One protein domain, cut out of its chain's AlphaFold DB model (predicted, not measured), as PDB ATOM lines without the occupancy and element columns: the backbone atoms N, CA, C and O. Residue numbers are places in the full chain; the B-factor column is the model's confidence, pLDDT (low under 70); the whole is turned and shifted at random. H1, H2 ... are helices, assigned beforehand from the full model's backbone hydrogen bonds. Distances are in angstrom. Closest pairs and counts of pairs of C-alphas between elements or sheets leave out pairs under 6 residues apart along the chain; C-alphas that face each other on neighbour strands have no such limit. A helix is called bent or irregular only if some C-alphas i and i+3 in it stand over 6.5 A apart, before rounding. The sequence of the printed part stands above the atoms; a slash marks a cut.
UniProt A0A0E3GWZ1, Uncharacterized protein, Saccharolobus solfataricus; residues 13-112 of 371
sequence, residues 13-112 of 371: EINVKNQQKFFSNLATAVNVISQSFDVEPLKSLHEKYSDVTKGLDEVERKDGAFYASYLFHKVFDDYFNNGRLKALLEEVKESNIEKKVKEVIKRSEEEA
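This is residues 13 to 112 of the 371 residues of an uncharacterized protein of Saccharolobus solfataricus (UniProt A0A0E3GWZ1). A compact cluster of crossed helices is built round H1 as its core: H2, H4, H5 and the first part of H6 pack on it from different sides, each at a large angle. Short H3 makes a corner with H4, and residues 106 to 112, mostly the end of H6, stick out. The printed part has 100 residues with six named helices, H1 to H6 in chain order, and no named strand: all helix. The radius of gyration of the C-alphas is 13.4 A, and the spans are 39 by 30 by 23 A.

H1, residues 19 to 34, begins at C-alpha (215.096, 130.448, 129.683) and is 22.4 A long. H2 is residues 42 to 53, 16.0 A, and irregular: C-alphas 48 and 51 are 7.9 A apart. H3 is residues 57 to 62; H4, residues 64 to 81, is 25.6 A long. H5 is residues 85 to 94; H6, residues 97 to 111, 21.3 A, ends at C-alpha (227.530, 156.156, 145.186).

The hub H1 touches H2 about perpendicular at 82 degrees, closest C-alphas Ile 33 and His 46, 5.3 A. Residues 26 to 30 of H1 touch H4 at a steep 63 degrees, closest C-alphas Val 30 and Phe 72, 6.1 A. H5 touches H1 at Leu 89 and Ala 29, closest C-alphas 6.0 A. H6 touches H1 with residues 97 to 101 alone, closest C-alphas Glu 98 and Thr 28, 5.9 A. H3 and H4 touch only at the corner, closest C-alphas Glu 60 and Tyr 67, 5.2 A. Every O i to N i+4 pair is within hydrogen-bond range in H1, H3, H4, H5 and H6; in H2, 5 of 8.

The C-alphas farthest apart, Glu 13 and Glu 111, are 40.8 A apart. The printed part has no cut and no long link. Residues 95 and 108 to 112 have pLDDT under 70.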
ATOM      1  N   GLU A  13     205.699 130.732 121.736       87.69
ATOM      2  CA  GLU A  13     206.631 129.730 122.254       87.69
ATOM      3  C   GLU A  13     208.086 130.179 122.066       87.69
ATOM      4  O   GLU A  13     208.478 130.631 120.990       87.69
ATOM      5  N   ILE A  14     208.896 130.038 123.118       86.44
ATOM      6  CA  ILE A  14     210.324 130.368 123.105       86.44
ATOM      7  C   ILE A  14     211.125 129.084 123.297       86.44
ATOM      8  O   ILE A  14     211.226 128.554 124.407       86.44
ATOM      9  N   ASN A  15     211.768 128.638 122.220       84.00
ATOM     10  CA  ASN A  15     212.596 127.437 122.208       84.00
ATOM     11  C   ASN A  15     214.067 127.765 122.481       84.00
ATOM     12  O   ASN A  15     214.891 127.855 121.571       84.00
ATOM     13  N   VAL A  16     214.403 127.929 123.763       86.31
ATOM     14  CA  VAL A  16     215.780 128.124 124.243       86.31
ATOM     15  C   VAL A  16     216.129 127.096 125.321       86.31
ATOM     16  O   VAL A  16     215.301 126.759 126.161       86.31
ATOM     17  N   LYS A  17     217.379 126.610 125.333       84.38
ATOM     18  CA  LYS A  17     217.826 125.549 126.262       84.38
ATOM     19  C   LYS A  17     217.696 125.925 127.745       84.38
ATOM     20  O   LYS A  17     217.463 125.054 128.572       84.38
ATOM     21  N   ASN A  18     217.901 127.199 128.088       88.81
ATOM     22  CA  ASN A  18     217.784 127.714 129.453       88.81
ATOM     23  C   ASN A  18     217.159 129.115 129.416       88.81
ATOM     24  O   ASN A  18     217.839 130.089 129.088       88.81
ATOM     25  N   GLN A  19     215.866 129.202 129.741       87.62
ATOM     26  CA  GLN A  19     215.096 130.448 129.683       87.62
ATOM     27  C   GLN A  19     215.620 131.500 130.664       87.62
ATOM     28  O   GLN A  19     215.833 132.642 130.270       87.62
ATOM     29  N   GLN A  20     215.903 131.126 131.914       87.31
ATOM     30  CA  GLN A  20     216.383 132.073 132.923       87.31
ATOM     31  C   GLN A  20     217.707 132.719 132.504       87.31
ATOM     32  O   GLN A  20     217.857 133.939 132.568       87.31
ATOM     33  N   LYS A  21     218.662 131.913 132.020       88.94
ATOM     34  CA  LYS A  21     219.946 132.433 131.538       88.94
ATOM     35  C   LYS A  21     219.774 133.288 130.283       88.94
ATOM     36  O   LYS A  21     220.435 134.312 130.164       88.94
ATOM     37  N   PHE A  22     218.879 132.900 129.375       90.00
ATOM     38  CA  PHE A  22     218.566 133.685 128.181       90.00
ATOM     39  C   PHE A  22     218.032 135.080 128.539       90.00
ATOM     40  O   PHE A  22     218.582 136.074 128.072       90.00
ATOM     41  N   PHE A  23     217.041 135.172 129.430       89.25
ATOM     42  CA  PHE A  23     216.500 136.461 129.871       89.25
ATOM     43  C   PHE A  23     217.498 137.287 130.697       89.25
ATOM     44  O   PHE A  23     217.529 138.507 130.549       89.25
ATOM     45  N   SER A  24     218.372 136.653 131.491       87.75
ATOM     46  CA  SER A  24     219.474 137.358 132.174       87.75
ATOM     47  C   SER A  24     220.465 137.976 131.182       87.75
ATOM     48  O   SER A  24     220.896 139.122 131.332       87.75
ATOM     49  N   ASN A  25     220.802 137.241 130.118       90.75
ATOM     50  CA  ASN A  25     221.677 137.747 129.066       90.75
ATOM     51  C   ASN A  25     221.011 138.890 128.284       90.75
ATOM     52  O   ASN A  25     221.688 139.863 127.970       90.75
ATOM     53  N   LEU A  26     219.701 138.807 128.014       91.44
ATOM     54  CA  LEU A  26     218.949 139.908 127.396       91.44
ATOM     55  C   LEU A  26     219.016 141.171 128.257       91.44
ATOM     56  O   LEU A  26     219.331 142.236 127.738       91.44
ATOM     57  N   ALA A  27     218.801 141.043 129.569       90.06
ATOM     58  CA  ALA A  27     218.912 142.163 130.503       90.06
ATOM     59  C   ALA A  27     220.307 142.789 130.485       90.06
ATOM     60  O   ALA A  27     220.459 144.005 130.427       90.06
ATOM     61  N   THR A  28     221.334 141.941 130.467       89.38
ATOM     62  CA  THR A  28     222.725 142.385 130.394       89.38
ATOM     63  C   THR A  28     223.010 143.120 129.081       89.38
ATOM     64  O   THR A  28     223.637 144.173 129.104       89.38
ATOM     65  N   ALA A  29     222.530 142.603 127.947       92.38
ATOM     66  CA  ALA A  29     222.683 143.245 126.643       92.38
ATOM     67  C   ALA A  29     221.984 144.612 126.593       92.38
ATOM     68  O   ALA A  29     222.566 145.572 126.096       92.38
ATOM     69  N   VAL A  30     220.774 144.720 127.150       92.44
ATOM     70  CA  VAL A  30     220.052 145.996 127.254       92.44
ATOM     71  C   VAL A  30     220.842 147.001 128.086       92.44
ATOM     72  O   VAL A  30     221.051 148.106 127.602       92.44
ATOM     73  N   ASN A  31     221.364 146.610 129.254       90.06
ATOM     74  CA  ASN A  31     222.194 147.493 130.082       90.06
ATOM     75  C   ASN A  31     223.438 147.994 129.335       90.06
ATOM     76  O   ASN A  31     223.789 149.164 129.438       90.06
ATOM     77  N   VAL A  32     224.090 147.120 128.557       91.12
ATOM     78  CA  VAL A  32     225.244 147.497 127.723       91.12
ATOM     79  C   VAL A  32     224.867 148.555 126.678       91.12
ATOM     80  O   VAL A  32     225.641 149.471 126.413       91.12
ATOM     81  N   ILE A  33     223.679 148.446 126.085       93.00
ATOM     82  CA  ILE A  33     223.190 149.399 125.082       93.00
ATOM     83  C   ILE A  33     222.767 150.723 125.734       93.00
ATOM     84  O   ILE A  33     223.052 151.785 125.188       93.00
ATOM     85  N   SER A  34     222.085 150.670 126.879       88.06
ATOM     86  CA  SER A  34     221.407 151.827 127.470       88.06
ATOM     87  C   SER A  34     222.302 152.727 128.318       88.06
ATOM     88  O   SER A  34     221.873 153.815 128.677       88.06
ATOM     89  N   GLN A  35     223.505 152.287 128.689       87.50
ATOM     90  CA  GLN A  35     224.375 153.021 129.612       87.50
ATOM     91  C   GLN A  35     225.803 153.090 129.083       87.50
ATOM     92  O   GLN A  35     226.288 152.146 128.466       87.50
ATOM     93  N   SER A  36     226.488 154.198 129.348       86.75
ATOM     94  CA  SER A  36     227.910 154.335 129.034       86.75
ATOM     95  C   SER A  36     228.776 153.683 130.114       86.75
ATOM     96  O   SER A  36     228.441 153.703 131.295       86.75
ATOM     97  N   PHE A  37     229.909 153.110 129.705       87.31
ATOM     98  CA  PHE A  37     230.843 152.420 130.597       87.31
ATOM     99  C   PHE A  37     232.272 152.902 130.363       87.31
ATOM    100  O   PHE A  37     232.676 153.105 129.221       87.31
ATOM    101  N   ASP A  38     233.066 152.950 131.433       87.06
ATOM    102  CA  ASP A  38     234.490 153.313 131.369       87.06
ATOM    103  C   ASP A  38     235.439 152.103 131.407       87.06
ATOM    104  O   ASP A  38     236.660 152.251 131.352       87.06
ATOM    105  N   VAL A  39     234.895 150.884 131.502       87.62
ATOM    106  CA  VAL A  39     235.671 149.646 131.676       87.62
ATOM    107  C   VAL A  39     235.525 148.692 130.493       87.62
ATOM    108  O   VAL A  39     234.424 148.422 130.014       87.62
ATOM    109  N   GLU A  40     236.633 148.096 130.055       87.44
ATOM    110  CA  GLU A  40     236.617 147.085 128.992       87.44
ATOM    111  C   GLU A  40     236.131 145.705 129.494       87.44
ATOM    112  O   GLU A  40     236.453 145.282 130.618       87.44
ATOM    113  N   PRO A  41     235.383 144.931 128.680       88.75
ATOM    114  CA  PRO A  41     234.974 145.217 127.297       88.75
ATOM    115  C   PRO A  41     233.663 146.024 127.167       88.75
ATOM    116  O   PRO A  41     233.152 146.180 126.062       88.75
ATOM    117  N   LEU A  42     233.063 146.484 128.275       89.75
ATOM    118  CA  LEU A  42     231.730 147.110 128.267       89.75
ATOM    119  C   LEU A  42     231.717 148.423 127.486       89.75
ATOM    120  O   LEU A  42     230.779 148.659 126.732       89.75
ATOM    121  N   LYS A  43     232.776 149.229 127.624       92.12
ATOM    122  CA  LYS A  43     232.956 150.471 126.869       92.12
ATOM    123  C   LYS A  43     232.894 150.228 125.360       92.12
ATOM    124  O   LYS A  43     232.020 150.775 124.691       92.12
ATOM    125  N   SER A  44     233.754 149.343 124.851       92.06
ATOM    126  CA  SER A  44     233.789 148.989 123.427       92.06
ATOM    127  C   SER A  44     232.447 148.450 122.919       92.06
ATOM    128  O   SER A  44     232.024 148.762 121.806       92.06
ATOM    129  N   LEU A  45     231.757 147.640 123.728       92.31
ATOM    130  CA  LEU A  45     230.440 147.113 123.368       92.31
ATOM    131  C   LEU A  45     229.376 148.210 123.314       92.31
ATOM    132  O   LEU A  45     228.611 148.253 122.354       92.31
ATOM    133  N   HIS A  46     229.337 149.100 124.303       93.19
ATOM    134  CA  HIS A  46     228.414 150.228 124.308       93.19
ATOM    135  C   HIS A  46     228.634 151.120 123.085       93.19
ATOM    136  O   HIS A  46     227.699 151.350 122.323       93.19
ATOM    137  N   GLU A  47     229.872 151.548 122.822       94.12
ATOM    138  CA  GLU A  47     230.202 152.383 121.659       94.12
ATOM    139  C   GLU A  47     229.746 151.724 120.347       94.12
ATOM    140  O   GLU A  47     229.121 152.375 119.508       94.12
ATOM    141  N   LYS A  48     229.958 150.404 120.213       94.50
ATOM    142  CA  LYS A  48     229.541 149.606 119.050       94.50
ATOM    143  C   LYS A  48     228.026 149.546 118.848       94.50
ATOM    144  O   LYS A  48     227.622 149.321 117.711       94.50
ATOM    145  N   TYR A  49     227.194 149.681 119.885       94.25
ATOM    146  CA  TYR A  49     225.727 149.534 119.800       94.25
ATOM    147  C   TYR A  49     224.927 150.766 120.265       94.25
ATOM    148  O   TYR A  49     223.697 150.724 120.282       94.25
ATOM    149  N   SER A  50     225.601 151.868 120.589       90.88
ATOM    150  CA  SER A  50     225.004 153.110 121.109       90.88
ATOM    151  C   SER A  50     224.007 153.779 120.156       90.88
ATOM    152  O   SER A  50     223.082 154.455 120.588       90.88
ATOM    153  N   ASP A  51     224.113 153.554 118.847       92.94
ATOM    154  CA  ASP A  51     223.163 154.078 117.859       92.94
ATOM    155  C   ASP A  51     221.744 153.504 118.011       92.94
ATOM    156  O   ASP A  51     220.785 154.111 117.535       92.94
ATOM    157  N   VAL A  52     221.586 152.365 118.694       92.75
ATOM    158  CA  VAL A  52     220.289 151.705 118.925       92.75
ATOM    159  C   VAL A  52     219.349 152.561 119.779       92.75
ATOM    160  O   VAL A  52     218.124 152.442 119.631       92.75
ATOM    161  N   THR A  53     219.909 153.413 120.644       92.12
ATOM    162  CA  THR A  53     219.167 154.315 121.540       92.12
ATOM    163  C   THR A  53     218.912 155.692 120.929       92.12
ATOM    164  O   THR A  53     218.142 156.477 121.479       92.12
ATOM    165  N   LYS A  54     219.494 155.990 119.760       92.50
ATOM    166  CA  LYS A  54     219.377 157.302 119.120       92.50
ATOM    167  C   LYS A  54     217.912 157.672 118.860       92.50
ATOM    168  O   LYS A  54     217.203 156.961 118.149       92.50
ATOM    169  N   GLY A  55     217.489 158.826 119.380       90.31
ATOM    170  CA  GLY A  55     216.120 159.332 119.236       90.31
ATOM    171  C   GLY A  55     215.121 158.760 120.246       90.31
ATOM    172  O   GLY A  55     213.924 158.982 120.088       90.31
ATOM    173  N   LEU A  56     215.591 158.037 121.269       93.81
ATOM    174  CA  LEU A  56     214.758 157.512 122.357       93.81
ATOM    175  C   LEU A  56     214.895 158.309 123.663       93.81
ATOM    176  O   LEU A  56     214.248 157.951 124.643       93.81
ATOM    177  N   ASP A  57     215.661 159.405 123.667       91.31
ATOM    178  CA  ASP A  57     215.941 160.221 124.861       91.31
ATOM    179  C   ASP A  57     214.650 160.724 125.535       91.31
ATOM    180  O   ASP A  57     214.517 160.758 126.758       91.31
ATOM    181  N   GLU A  58     213.646 161.095 124.731       90.44
ATOM    182  CA  GLU A  58     212.349 161.524 125.255       90.44
ATOM    183  C   GLU A  58     211.567 160.366 125.893       90.44
ATOM    184  O   GLU A  58     210.901 160.569 126.910       90.44
ATOM    185  N   VAL A  59     211.670 159.160 125.324       91.44
ATOM    186  CA  VAL A  59     211.012 157.952 125.839       91.44
ATOM    187  C   VAL A  59     211.638 157.544 127.167       91.44
ATOM    188  O   VAL A  59     210.913 157.283 128.121       91.44
ATOM    189  N   GLU A  60     212.970 157.541 127.246       89.94
ATOM    190  CA  GLU A  60     213.716 157.248 128.470       89.94
ATOM    191  C   GLU A  60     213.347 158.215 129.600       89.94
ATOM    192  O   GLU A  60     213.034 157.782 130.708       89.94
ATOM    193  N   ARG A  61     213.295 159.520 129.299       87.50
ATOM    194  CA  ARG A  61     212.964 160.557 130.284       87.50
ATOM    195  C   ARG A  61     211.521 160.483 130.787       87.50
ATOM    196  O   ARG A  61     211.285 160.725 131.965       87.50
ATOM    197  N   LYS A  62     210.552 160.217 129.905       87.75
ATOM    198  CA  LYS A  62     209.119 160.197 130.264       87.75
ATOM    199  C   LYS A  62     208.667 158.857 130.840       87.75
ATOM    200  O   LYS A  62     207.769 158.806 131.675       87.75
ATOM    201  N   ASP A  63     209.262 157.761 130.382       87.75
ATOM    202  CA  ASP A  63     208.850 156.410 130.749       87.75
ATOM    203  C   ASP A  63     210.011 155.412 130.607       87.75
ATOM    204  O   ASP A  63     210.034 154.548 129.722       87.75
ATOM    205  N   GLY A  64     210.986 155.516 131.517       85.12
ATOM    206  CA  GLY A  64     212.212 154.709 131.499       85.12
ATOM    207  C   GLY A  64     211.979 153.196 131.466       85.12
ATOM    208  O   GLY A  64     212.755 152.445 130.878       85.12
ATOM    209  N   ALA A  65     210.869 152.715 132.019       84.31
ATOM    210  CA  ALA A  65     210.565 151.293 131.995       84.31
ATOM    211  C   ALA A  65     209.901 150.825 130.697       84.31
ATOM    212  O   ALA A  65     210.127 149.687 130.269       84.31
ATOM    213  N   PHE A  66     209.098 151.673 130.046       89.00
ATOM    214  CA  PHE A  66     208.664 151.408 128.675       89.00
ATOM    215  C   PHE A  66     209.865 151.423 127.724       89.00
ATOM    216  O   PHE A  66     209.998 150.508 126.913       89.00
ATOM    217  N   TYR A  67     210.776 152.387 127.888       90.44
ATOM    218  CA  TYR A  67     212.048 152.444 127.169       90.44
ATOM    219  C   TYR A  67     212.867 151.154 127.333       90.44
ATOM    220  O   TYR A  67     213.204 150.509 126.336       90.44
ATOM    221  N   ALA A  68     213.100 150.706 128.571       89.44
ATOM    222  CA  ALA A  68     213.800 149.450 128.829       89.44
ATOM    223  C   ALA A  68     213.088 148.261 128.162       89.44
ATOM    224  O   ALA A  68     213.718 147.475 127.455       89.44
ATOM    225  N   SER A  69     211.762 148.157 128.316       90.75
ATOM    226  CA  SER A  69     210.955 147.086 127.707       90.75
ATOM    227  C   SER A  69     211.063 147.066 126.179       90.75
ATOM    228  O   SER A  69     211.127 145.993 125.573       90.75
ATOM    229  N   TYR A  70     211.123 148.240 125.551       92.88
ATOM    230  CA  TYR A  70     211.312 148.380 124.111       92.88
ATOM    231  C   TYR A  70     212.695 147.893 123.660       92.88
ATOM    232  O   TYR A  70     212.794 147.139 122.689       92.88
ATOM    233  N   LEU A  71     213.763 148.252 124.381       93.44
ATOM    234  CA  LEU A  71     215.112 147.754 124.093       93.44
ATOM    235  C   LEU A  71     215.214 146.236 124.284       93.44
ATOM    236  O   LEU A  71     215.768 145.548 123.426       93.44
ATOM    237  N   PHE A  72     214.619 145.700 125.354       92.56
ATOM    238  CA  PHE A  72     214.494 144.255 125.564       92.56
ATOM    239  C   PHE A  72     213.846 143.572 124.366       92.56
ATOM    240  O   PHE A  72     214.343 142.548 123.894       92.56
ATOM    241  N   HIS A  73     212.755 144.145 123.856       93.06
ATOM    242  CA  HIS A  73     212.095 143.622 122.673       93.06
ATOM    243  C   HIS A  73     212.987 143.680 121.431       93.06
ATOM    244  O   HIS A  73     213.053 142.680 120.726       93.06
ATOM    245  N   LYS A  74     213.704 144.783 121.177       93.19
ATOM    246  CA  LYS A  74     214.626 144.878 120.032       93.19
ATOM    247  C   LYS A  74     215.684 143.776 120.050       93.19
ATOM    248  O   LYS A  74     215.862 143.093 119.050       93.19
ATOM    249  N   VAL A  75     216.366 143.583 121.184       94.25
ATOM    250  CA  VAL A  75     217.402 142.540 121.307       94.25
ATOM    251  C   VAL A  75     216.784 141.147 121.139       94.25
ATOM    252  O   VAL A  75     217.358 140.284 120.476       94.25
ATOM    253  N   PHE A  76     215.602 140.932 121.721       93.94
ATOM    254  CA  PHE A  76     214.861 139.682 121.594       93.94
ATOM    255  C   PHE A  76     214.475 139.377 120.139       93.94
ATOM    256  O   PHE A  76     214.703 138.264 119.673       93.94
ATOM    257  N   ASP A  77     213.907 140.345 119.421       92.44
ATOM    258  CA  ASP A  77     213.454 140.176 118.040       92.44
ATOM    259  C   ASP A  77     214.640 139.912 117.100       92.44
ATOM    260  O   ASP A  77     214.629 138.945 116.337       92.44
ATOM    261  N   ASP A  78     215.729 140.673 117.247       93.69
ATOM    262  CA  ASP A  78     216.974 140.456 116.504       93.69
ATOM    263  C   ASP A  78     217.558 139.057 116.743       93.69
ATOM    264  O   ASP A  78     218.074 138.439 115.810       93.69
ATOM    265  N   TYR A  79     217.471 138.514 117.962       91.69
ATOM    266  CA  TYR A  79     217.953 137.160 118.240       91.69
ATOM    267  C   TYR A  79     217.238 136.103 117.384       91.69
ATOM    268  O   TYR A  79     217.895 135.231 116.810       91.69
ATOM    269  N   PHE A  80     215.909 136.190 117.263       88.44
ATOM    270  CA  PHE A  80     215.112 135.236 116.485       88.44
ATOM    271  C   PHE A  80     215.156 135.500 114.977       88.44
ATOM    272  O   PHE A  80     215.075 134.555 114.194       88.44
ATOM    273  N   ASN A  81     215.354 136.754 114.570       88.44
ATOM    274  CA  ASN A  81     215.385 137.162 113.165       88.44
ATOM    275  C   ASN A  81     216.805 137.250 112.576       88.44
ATOM    276  O   ASN A  81     216.971 137.684 111.438       88.44
ATOM    277  N   ASN A  82     217.833 136.811 113.315       87.56
ATOM    278  CA  ASN A  82     219.252 136.933 112.942       87.56
ATOM    279  C   ASN A  82     219.689 138.380 112.637       87.56
ATOM    280  O   ASN A  82     220.477 138.626 111.724       87.56
ATOM    281  N   GLY A  83     219.178 139.331 113.416       90.88
ATOM    282  CA  GLY A  83     219.582 140.730 113.383       90.88
ATOM    283  C   GLY A  83     220.937 140.983 114.050       90.88
ATOM    284  O   GLY A  83     221.580 140.092 114.613       90.88
ATOM    285  N   ARG A  84     221.379 142.241 114.001       92.69
ATOM    286  CA  ARG A  84     222.691 142.691 114.492       92.69
ATOM    287  C   ARG A  84     222.867 142.465 115.998       92.69
ATOM    288  O   ARG A  84     223.967 142.129 116.432       92.69
ATOM    289  N   LEU A  85     221.815 142.640 116.797       93.81
ATOM    290  CA  LEU A  85     221.883 142.520 118.260       93.81
ATOM    291  C   LEU A  85     222.003 141.070 118.740       93.81
ATOM    292  O   LEU A  85     222.365 140.835 119.894       93.81
ATOM    293  N   LYS A  86     221.790 140.090 117.853       93.38
ATOM    294  CA  LYS A  86     222.094 138.687 118.139       93.38
ATOM    295  C   LYS A  86     223.563 138.501 118.525       93.38
ATOM    296  O   LYS A  86     223.839 137.821 119.511       93.38
ATOM    297  N   ALA A  87     224.478 139.150 117.801       91.12
ATOM    298  CA  ALA A  87     225.911 139.077 118.080       91.12
ATOM    299  C   ALA A  87     226.240 139.631 119.473       91.12
ATOM    300  O   ALA A  87     226.974 138.996 120.219       91.12
ATOM    301  N   LEU A  88     225.625 140.751 119.878       92.94
ATOM    302  CA  LEU A  88     225.780 141.272 121.241       92.94
ATOM    303  C   LEU A  88     225.346 140.242 122.292       92.94
ATOM    304  O   LEU A  88     226.042 140.036 123.283       92.94
ATOM    305  N   LEU A  89     224.208 139.577 122.079       90.94
ATOM    306  CA  LEU A  89     223.703 138.578 123.018       90.94
ATOM    307  C   LEU A  89     224.613 137.338 123.108       90.94
ATOM    308  O   LEU A  89     224.757 136.752 124.184       90.94
ATOM    309  N   GLU A  90     225.228 136.939 121.995       89.31
ATOM    310  CA  GLU A  90     226.230 135.870 121.937       89.31
ATOM    311  C   GLU A  90     227.530 136.281 122.650       89.31
ATOM    312  O   GLU A  90     227.999 135.543 123.515       89.31
ATOM    313  N   GLU A  91     228.030 137.499 122.412       89.00
ATOM    314  CA  GLU A  91     229.202 138.065 123.098       89.00
ATOM    315  C   GLU A  91     228.986 138.129 124.628       89.00
ATOM    316  O   GLU A  91     229.853 137.716 125.407       89.00
ATOM    317  N   VAL A  92     227.795 138.558 125.074       88.12
ATOM    318  CA  VAL A  92     227.363 138.556 126.488       88.12
ATOM    319  C   VAL A  92     227.351 137.147 127.082       88.12
ATOM    320  O   VAL A  92     227.692 136.966 128.251       88.12
ATOM    321  N   LYS A  93     226.945 136.142 126.300       83.62
ATOM    322  CA  LYS A  93     226.846 134.750 126.750       83.62
ATOM    323  C   LYS A  93     228.215 134.093 126.920       83.62
ATOM    324  O   LYS A  93     228.373 133.273 127.823       83.62
ATOM    325  N   GLU A  94     229.156 134.406 126.037       79.38
ATOM    326  CA  GLU A  94     230.485 133.788 125.989       79.38
ATOM    327  C   GLU A  94     231.483 134.444 126.952       79.38
ATOM    328  O   GLU A  94     232.462 133.818 127.360       79.38
ATOM    329  N   SER A  95     231.210 135.678 127.377       66.19
ATOM    330  CA  SER A  95     232.119 136.477 128.198       66.19
ATOM    331  C   SER A  95     231.638 136.635 129.645       66.19
ATOM    332  O   SER A  95     230.451 136.566 129.951       66.19
ATOM    333  N   ASN A  96     232.553 136.976 130.561       75.00
ATOM    334  CA  ASN A  96     232.245 137.320 131.964       75.00
ATOM    335  C   ASN A  96     231.539 138.699 132.118       75.00
ATOM    336  O   ASN A  96     231.682 139.376 133.137       75.00
ATOM    337  N   ILE A  97     230.810 139.140 131.084       80.94
ATOM    338  CA  ILE A  97     230.185 140.466 130.953       80.94
ATOM    339  C   ILE A  97     229.092 140.662 132.000       80.94
ATOM    340  O   ILE A  97     229.079 141.691 132.663       80.94
ATOM    341  N   GLU A  98     228.233 139.661 132.216       79.38
ATOM    342  CA  GLU A  98     227.152 139.744 133.210       79.38
ATOM    343  C   GLU A  98     227.685 140.086 134.609       79.38
ATOM    344  O   GLU A  98     227.115 140.921 135.311       79.38
ATOM    345  N   LYS A  99     228.806 139.472 135.008       83.62
ATOM    346  CA  LYS A  99     229.433 139.745 136.304       83.62
ATOM    347  C   LYS A  99     229.964 141.181 136.370       83.62
ATOM    348  O   LYS A  99     229.709 141.863 137.355       83.62
ATOM    349  N   LYS A 100     230.638 141.647 135.313       83.94
ATOM    350  CA  LYS A 100     231.170 143.016 135.233       83.94
ATOM    351  C   LYS A 100     230.065 144.073 135.266       83.94
ATOM    352  O   LYS A 100     230.190 145.036 136.009       83.94
ATOM    353  N   VAL A 101     228.979 143.880 134.514       81.62
ATOM    354  CA  VAL A 101     227.824 144.796 134.520       81.62
ATOM    355  C   VAL A 101     227.225 144.891 135.923       81.62
ATOM    356  O   VAL A 101     227.018 145.992 136.421       81.62
ATOM    357  N   LYS A 102     227.026 143.755 136.606       81.94
ATOM    358  CA  LYS A 102     226.533 143.730 137.994       81.94
ATOM    359  C   LYS A 102     227.464 144.454 138.971       81.94
ATOM    360  O   LYS A 102     226.983 145.146 139.857       81.94
ATOM    361  N   GLU A 103     228.778 144.293 138.821       83.69
ATOM    362  CA  GLU A 103     229.768 144.979 139.662       83.69
ATOM    363  C   GLU A 103     229.763 146.500 139.448       83.69
ATOM    364  O   GLU A 103     229.865 147.236 140.426       83.69
ATOM    365  N   VAL A 104     229.627 146.968 138.202       80.94
ATOM    366  CA  VAL A 104     229.559 148.405 137.885       80.94
ATOM    367  C   VAL A 104     228.269 149.019 138.423       80.94
ATOM    368  O   VAL A 104     228.347 149.986 139.169       80.94
ATOM    369  N   ILE A 105     227.110 148.414 138.132       77.00
ATOM    370  CA  ILE A 105     225.804 148.914 138.597       77.00
ATOM    371  C   ILE A 105     225.779 149.019 140.123       77.00
ATOM    372  O   ILE A 105     225.380 150.044 140.660       77.00
ATOM    373  N   LYS A 106     226.278 147.997 140.827       79.69
ATOM    374  CA  LYS A 106     226.302 147.998 142.291       79.69
ATOM    375  C   LYS A 106     227.136 149.150 142.868       79.69
ATOM    376  O   LYS A 106     226.734 149.740 143.861       79.69
ATOM    377  N   ARG A 107     228.284 149.475 142.261       74.50
ATOM    378  CA  ARG A 107     229.109 150.618 142.698       74.50
ATOM    379  C   ARG A 107     228.387 151.941 142.466       74.50
ATOM    380  O   ARG A 107     228.381 152.779 143.355       74.50
ATOM    381  N   SER A 108     227.740 152.093 141.312       66.50
ATOM    382  CA  SER A 108     226.949 153.285 140.995       66.50
ATOM    383  C   SER A 108     225.765 153.469 141.951       66.50
ATOM    384  O   SER A 108     225.500 154.585 142.375       66.50
ATOM    385  N   GLU A 109     225.086 152.385 142.341       67.25
ATOM    386  CA  GLU A 109     223.999 152.410 143.333       67.25
ATOM    387  C   GLU A 109     224.489 152.737 144.756       67.25
ATOM    388  O   GLU A 109     223.762 153.359 145.522       67.25
ATOM    389  N   GLU A 110     225.710 152.332 145.126       66.50
ATOM    390  CA  GLU A 110     226.327 152.672 146.421       66.50
ATOM    391  C   GLU A 110     226.805 154.141 146.478       66.50
ATOM    392  O   GLU A 110     226.911 154.708 147.566       66.50
ATOM    393  N   GLU A 111     227.081 154.760 145.324       58.28
ATOM    394  CA  GLU A 111     227.530 156.156 145.186       58.28
ATOM    395  C   GLU A 111     226.370 157.152 144.980       58.28
ATOM    396  O   GLU A 111     226.488 158.322 145.355       58.28
ATOM    397  N   ALA A 112     225.243 156.702 144.419       54.00
ATOM    398  CA  ALA A 112     224.048 157.511 144.203       54.00
ATOM    399  C   ALA A 112     223.236 157.656 145.501       54.00
ATOM    400  O   ALA A 112     222.475 156.777 145.900       54.00
TER     401      ALA A 112